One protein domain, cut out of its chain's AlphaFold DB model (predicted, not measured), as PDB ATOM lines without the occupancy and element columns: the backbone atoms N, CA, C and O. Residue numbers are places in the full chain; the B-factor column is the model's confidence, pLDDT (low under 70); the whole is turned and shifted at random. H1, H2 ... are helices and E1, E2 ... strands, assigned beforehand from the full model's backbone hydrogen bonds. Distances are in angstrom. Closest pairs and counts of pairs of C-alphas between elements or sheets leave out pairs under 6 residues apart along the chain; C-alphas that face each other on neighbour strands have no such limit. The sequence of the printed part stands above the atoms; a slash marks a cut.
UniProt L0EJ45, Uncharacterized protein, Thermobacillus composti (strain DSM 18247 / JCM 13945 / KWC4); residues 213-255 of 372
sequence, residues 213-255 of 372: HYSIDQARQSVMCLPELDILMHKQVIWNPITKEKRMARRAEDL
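This is residues 213 to 255 of the 372 residues of an uncharacterized protein of Thermobacillus composti (strain DSM 18247 / JCM 13945 / KWC4) (UniProt L0EJ45). A small hairpin of two strands, E1 and E2, lies at one end of a flat outline and a short helix, H1, lies at the other end, with a long looping link between H1 and E1. After E2, residues 249 to 255 curl back as a tail with no named element. The printed part has 43 residues with one named helix and two named strands, in the order H1, E1, E2; the two-stranded sheet has the order E1 - E2 and is antiparallel. The class is mixed, helices and strands, with 18 residues in named elements, under half of those printed. The whole is compact, with a radius of gyration of the C-alphas of 10.3 A and spans of 29 by 24 by 11 A.

E1, residues 236 to 240, and E2, residues 245 to 248, form a hairpin. They are antiparallel, with 145 degrees between their N-to-C directions. The C-alphas of Gln 236 and Met 248 face each other at 4.4 A. N 239 and O 245 are 2.8 A apart and N 237 and O 247 are 2.9 A apart, both within hydrogen-bond range. H1, residues 213 to 221, is apart from E2. Every O i to N i+4 pair in H1 is within hydrogen-bond range.

E1 is 12.0 A from first to last C-alpha, and E2 is 10.5 A, ending at C-alpha 248 (184.731, 172.685, 123.537). H1 is 12.8 A long and begins at C-alpha 213 (186.835, 160.514, 135.969).

The two C-alphas farthest apart are those of Ser 215 and Ile 242, at 29.6 A. The link from H1 to E1, residues 222 to 235, is long, and that from E1 to E2 is tight. The printed part has no cut, its mean pLDDT is 94.3, and no printed residue is under 70.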
ATOM      1  N   HIS A 213     187.026 159.134 135.516       93.94
ATOM      2  CA  HIS A 213     186.835 160.514 135.969       93.94
ATOM      3  C   HIS A 213     186.053 161.347 134.952       93.94
ATOM      4  O   HIS A 213     185.088 162.018 135.322       93.94
ATOM      5  N   TYR A 214     186.400 161.229 133.670       94.94
ATOM      6  CA  TYR A 214     185.723 161.949 132.599       94.94
ATOM      7  C   TYR A 214     184.231 161.605 132.493       94.94
ATOM      8  O   TYR A 214     183.444 162.472 132.130       94.94
ATOM      9  N   SER A 215     183.798 160.401 132.888       93.44
ATOM     10  CA  SER A 215     182.365 160.059 132.939       93.44
ATOM     11  C   SER A 215     181.565 161.014 133.844       93.44
ATOM     12  O   SER A 215     180.475 161.470 133.489       93.44
ATOM     13  N   ILE A 216     182.132 161.431 134.980       94.12
ATOM     14  CA  ILE A 216     181.504 162.420 135.868       94.12
ATOM     15  C   ILE A 216     181.434 163.783 135.171       94.12
ATOM     16  O   ILE A 216     180.415 164.472 135.255       94.12
ATOM     17  N   ASP A 217     182.486 164.173 134.451       95.12
ATOM     18  CA  ASP A 217     182.491 165.430 133.705       95.12
ATOM     19  C   ASP A 217     181.499 165.415 132.548       95.12
ATOM     20  O   ASP A 217     180.804 166.402 132.357       95.12
ATOM     21  N   GLN A 218     181.324 164.298 131.842       93.69
ATOM     22  CA  GLN A 218     180.276 164.161 130.829       93.69
ATOM     23  C   GLN A 218     178.878 164.366 131.427       93.69
ATOM     24  O   GLN A 218     178.043 165.046 130.827       93.69
ATOM     25  N   ALA A 219     178.632 163.859 132.642       92.19
ATOM     26  CA  ALA A 219     177.384 164.130 133.357       92.19
ATOM     27  C   ALA A 219     177.209 165.637 133.601       92.19
ATOM     28  O   ALA A 219     176.155 166.198 133.302       92.19
ATOM     29  N   ARG A 220     178.258 166.313 134.085       92.69
ATOM     30  CA  ARG A 220     178.262 167.769 134.319       92.69
ATOM     31  C   ARG A 220     178.044 168.553 133.026       92.69
ATOM     32  O   ARG A 220     177.229 169.469 132.995       92.69
ATOM     33  N   GLN A 221     178.711 168.161 131.949       94.44
ATOM     34  CA  GLN A 221     178.610 168.788 130.634       94.44
ATOM     35  C   GLN A 221     177.197 168.688 130.042       94.44
ATOM     36  O   GLN A 221     176.818 169.535 129.237       94.44
ATOM     37  N   SER A 222     176.395 167.700 130.452       91.94
ATOM     38  CA  SER A 222     174.999 167.560 130.013       91.94
ATOM     39  C   SER A 222     174.023 168.535 130.692       91.94
ATOM     40  O   SER A 222     172.906 168.727 130.210       91.94
ATOM     41  N   VAL A 223     174.425 169.183 131.792       93.06
ATOM     42  CA  VAL A 223     173.558 170.095 132.551       93.06
ATOM     43  C   VAL A 223     173.373 171.411 131.794       93.06
ATOM     44  O   VAL A 223     174.342 172.096 131.453       93.06
ATOM     45  N   MET A 224     172.121 171.817 131.575       93.69
ATOM     46  CA  MET A 224     171.816 173.161 131.080       93.69
ATOM     47  C   MET A 224     172.101 174.192 132.176       93.69
ATOM     48  O   MET A 224     171.534 174.130 133.265       93.69
ATOM     49  N   CYS A 225     172.990 175.138 131.889       91.44
ATOM     50  CA  CYS A 225     173.397 176.198 132.805       91.44
ATOM     51  C   CYS A 225     173.649 177.493 132.028       91.44
ATOM     52  O   CYS A 225     173.667 177.487 130.796       91.44
ATOM     53  N   LEU A 226     173.855 178.591 132.754       93.88
ATOM     54  CA  LEU A 226     174.263 179.856 132.153       93.88
ATOM     55  C   LEU A 226     175.624 179.698 131.433       93.88
ATOM     56  O   LEU A 226     176.489 178.996 131.971       93.88
ATOM     57  N   PRO A 227     175.843 180.333 130.262       90.25
ATOM     58  CA  PRO A 227     177.082 180.185 129.487       90.25
ATOM     59  C   PRO A 227     178.360 180.548 130.256       90.25
ATOM     60  O   PRO A 227     179.435 180.010 129.993       90.25
ATOM     61  N   GLU A 228     178.274 181.443 131.241       90.62
ATOM     62  CA  GLU A 228     179.417 181.847 132.065       90.62
ATOM     63  C   GLU A 228     179.930 180.696 132.947       90.62
ATOM     64  O   GLU A 228     181.091 180.700 133.357       90.62
ATOM     65  N   LEU A 229     179.087 179.689 133.201       94.62
ATOM     66  CA  LEU A 229     179.423 178.495 133.972       94.62
ATOM     67  C   LEU A 229     179.982 177.359 133.104       94.62
ATOM     68  O   LEU A 229     180.380 176.337 133.653       94.62
ATOM     69  N   ASP A 230     180.077 177.509 131.777       94.19
ATOM     70  CA  ASP A 230     180.530 176.427 130.887       94.19
ATOM     71  C   ASP A 230     181.952 175.935 131.203       94.19
ATOM     72  O   ASP A 230     182.232 174.743 131.064       94.19
ATOM     73  N   ILE A 231     182.839 176.821 131.675       93.12
ATOM     74  CA  ILE A 231     184.181 176.437 132.144       93.12
ATOM     75  C   ILE A 231     184.083 175.629 133.444       93.12
ATOM     76  O   ILE A 231     184.721 174.587 133.562       93.12
ATOM     77  N   LEU A 232     183.256 176.067 134.401       93.25
ATOM     78  CA  LEU A 232     183.037 175.360 135.670       93.25
ATOM     79  C   LEU A 232     182.413 173.972 135.451       93.25
ATOM     80  O   LEU A 232     182.736 173.027 136.162       93.25
ATOM     81  N   MET A 233     181.545 173.845 134.447       95.44
ATOM     82  CA  MET A 233     180.913 172.584 134.049       95.44
ATOM     83  C   MET A 233     181.789 171.742 133.113       95.44
ATOM     84  O   MET A 233     181.315 170.744 132.571       95.44
ATOM     85  N   HIS A 234     183.042 172.152 132.894       95.75
ATOM     86  CA  HIS A 234     184.016 171.503 132.018       95.75
ATOM     87  C   HIS A 234     183.563 171.344 130.559       95.75
ATOM     88  O   HIS A 234     184.134 170.547 129.824       95.75
ATOM     89  N   LYS A 235     182.560 172.092 130.089       96.12
ATOM     90  CA  LYS A 235     182.121 172.064 128.681       96.12
ATOM     91  C   LYS A 235     183.130 172.737 127.762       96.12
ATOM     92  O   LYS A 235     183.252 172.369 126.594       96.12
ATOM     93  N   GLN A 236     183.834 173.735 128.287       95.06
ATOM     94  CA  GLN A 236     184.845 174.498 127.572       95.06
ATOM     95  C   GLN A 236     186.143 174.577 128.368       95.06
ATOM     96  O   GLN A 236     186.127 174.679 129.592       95.06
ATOM     97  N   VAL A 237     187.258 174.621 127.647       94.88
ATOM     98  CA  VAL A 237     188.592 174.888 128.188       94.88
ATOM     99  C   VAL A 237     189.167 176.157 127.588       94.88
ATOM    100  O   VAL A 237     188.878 176.506 126.439       94.88
ATOM    101  N   ILE A 238     189.997 176.848 128.366       94.06
ATOM    102  CA  ILE A 238     190.804 177.955 127.858       94.06
ATOM    103  C   ILE A 238     191.967 177.342 127.083       94.06
ATOM    104  O   ILE A 238     192.872 176.758 127.671       94.06
ATOM    105  N   TRP A 239     191.927 177.471 125.761       93.31
ATOM    106  CA  TRP A 239     192.961 176.952 124.872       93.31
ATOM    107  C   TRP A 239     194.186 177.864 124.835       93.31
ATOM    108  O   TRP A 239     195.323 177.400 124.851       93.31
ATOM    109  N   ASN A 240     193.954 179.177 124.811       95.25
ATOM    110  CA  ASN A 240     195.012 180.174 124.856       95.25
ATOM    111  C   ASN A 240     194.747 181.145 126.016       95.25
ATOM    112  O   ASN A 240     193.751 181.874 125.981       95.25
ATOM    113  N   PRO A 241     195.620 181.194 127.036       94.50
ATOM    114  CA  PRO A 241     195.395 182.024 128.217       94.50
ATOM    115  C   PRO A 241     195.522 183.529 127.940       94.50
ATOM    116  O   PRO A 241     194.937 184.326 128.670       94.50
ATOM    117  N   ILE A 242     196.247 183.930 126.889       96.75
ATOM    118  CA  ILE A 242     196.470 185.339 126.535       96.75
ATOM    119  C   ILE A 242     195.277 185.876 125.744       96.75
ATOM    120  O   ILE A 242     194.696 186.896 126.110       96.75
ATOM    121  N   THR A 243     194.879 185.178 124.676       96.81
ATOM    122  CA  THR A 243     193.743 185.600 123.834       96.81
ATOM    123  C   THR A 243     192.390 185.240 124.442       96.81
ATOM    124  O   THR A 243     191.363 185.724 123.972       96.81
ATOM    125  N   LYS A 244     192.381 184.398 125.486       94.62
ATOM    126  CA  LYS A 244     191.184 183.801 126.095       94.62
ATOM    127  C   LYS A 244     190.357 182.979 125.100       94.62
ATOM    128  O   LYS A 244     189.148 182.836 125.281       94.62
ATOM    129  N   GLU A 245     190.997 182.436 124.060       96.00
ATOM    130  CA  GLU A 245     190.360 181.498 123.132       96.00
ATOM    131  C   GLU A 245     189.825 180.300 123.922       96.00
ATOM    132  O   GLU A 245     190.561 179.674 124.689       96.00
ATOM    133  N   LYS A 246     188.546 179.978 123.722       95.56
ATOM    134  CA  LYS A 246     187.888 178.827 124.339       95.56
ATOM    135  C   LYS A 246     187.622 177.751 123.298       95.56
ATOM    136  O   LYS A 246     187.252 178.061 122.166       95.56
ATOM    137  N   ARG A 247     187.752 176.489 123.696       95.62
ATOM    138  CA  ARG A 247     187.379 175.326 122.879       95.62
ATOM    139  C   ARG A 247     186.461 174.406 123.658       95.62
ATOM    140  O   ARG A 247     186.560 174.324 124.877       95.62
ATOM    141  N   MET A 248     185.578 173.717 122.944       95.75
ATOM    142  CA  MET A 248     184.731 172.685 123.537       95.75
ATOM    143  C   MET A 248     185.583 171.484 123.947       95.75
ATOM    144  O   MET A 248     186.359 170.997 123.126       95.75
ATOM    145  N   ALA A 249     185.385 170.986 125.164       95.75
ATOM    146  CA  ALA A 249     185.964 169.729 125.621       95.75
ATOM    147  C   ALA A 249     185.010 168.576 125.285       95.75
ATOM    148  O   ALA A 249     183.883 168.527 125.777       95.75
ATOM    149  N   ARG A 250     185.442 167.667 124.411       94.00
ATOM    150  CA  ARG A 250     184.625 166.572 123.855       94.00
ATOM    151  C   ARG A 250     185.091 165.186 124.287       94.00
ATOM    152  O   ARG A 250     184.370 164.214 124.074       94.00
ATOM    153  N   ARG A 251     186.303 165.091 124.820       94.44
ATOM    154  CA  ARG A 251     186.958 163.848 125.231       94.44
ATOM    155  C   ARG A 251     187.837 164.089 126.455       94.44
ATOM    156  O   ARG A 251     188.113 165.238 126.801       94.44
ATOM    157  N   ALA A 252     188.261 163.009 127.105       94.62
ATOM    158  CA  ALA A 252     189.022 163.070 128.349       94.62
ATOM    159  C   ALA A 252     190.332 163.862 128.190       94.62
ATOM    160  O   ALA A 252     190.667 164.667 129.050       94.62
ATOM    161  N   GLU A 253     191.014 163.711 127.057       95.19
ATOM    162  CA  GLU A 253     192.289 164.355 126.718       95.19
ATOM    163  C   GLU A 253     192.176 165.874 126.556       95.19
ATOM    164  O   GLU A 253     193.181 166.581 126.605       95.19
ATOM    165  N   ASP A 254     190.962 166.394 126.347       94.69
ATOM    166  CA  ASP A 254     190.747 167.839 126.289       94.69
ATOM    167  C   ASP A 254     190.749 168.463 127.702       94.69
ATOM    168  O   ASP A 254     190.954 169.668 127.831       94.69
ATOM    169  N   LEU A 255     190.517 167.662 128.756       94.69
ATOM    170  CA  LEU A 255     190.470 168.095 130.163       94.69
ATOM    171  C   LEU A 255     191.658 167.596 130.989       94.69
ATOM    172  O   LEU A 255     192.097 168.271 131.920       94.69
TER     173      LEU A 255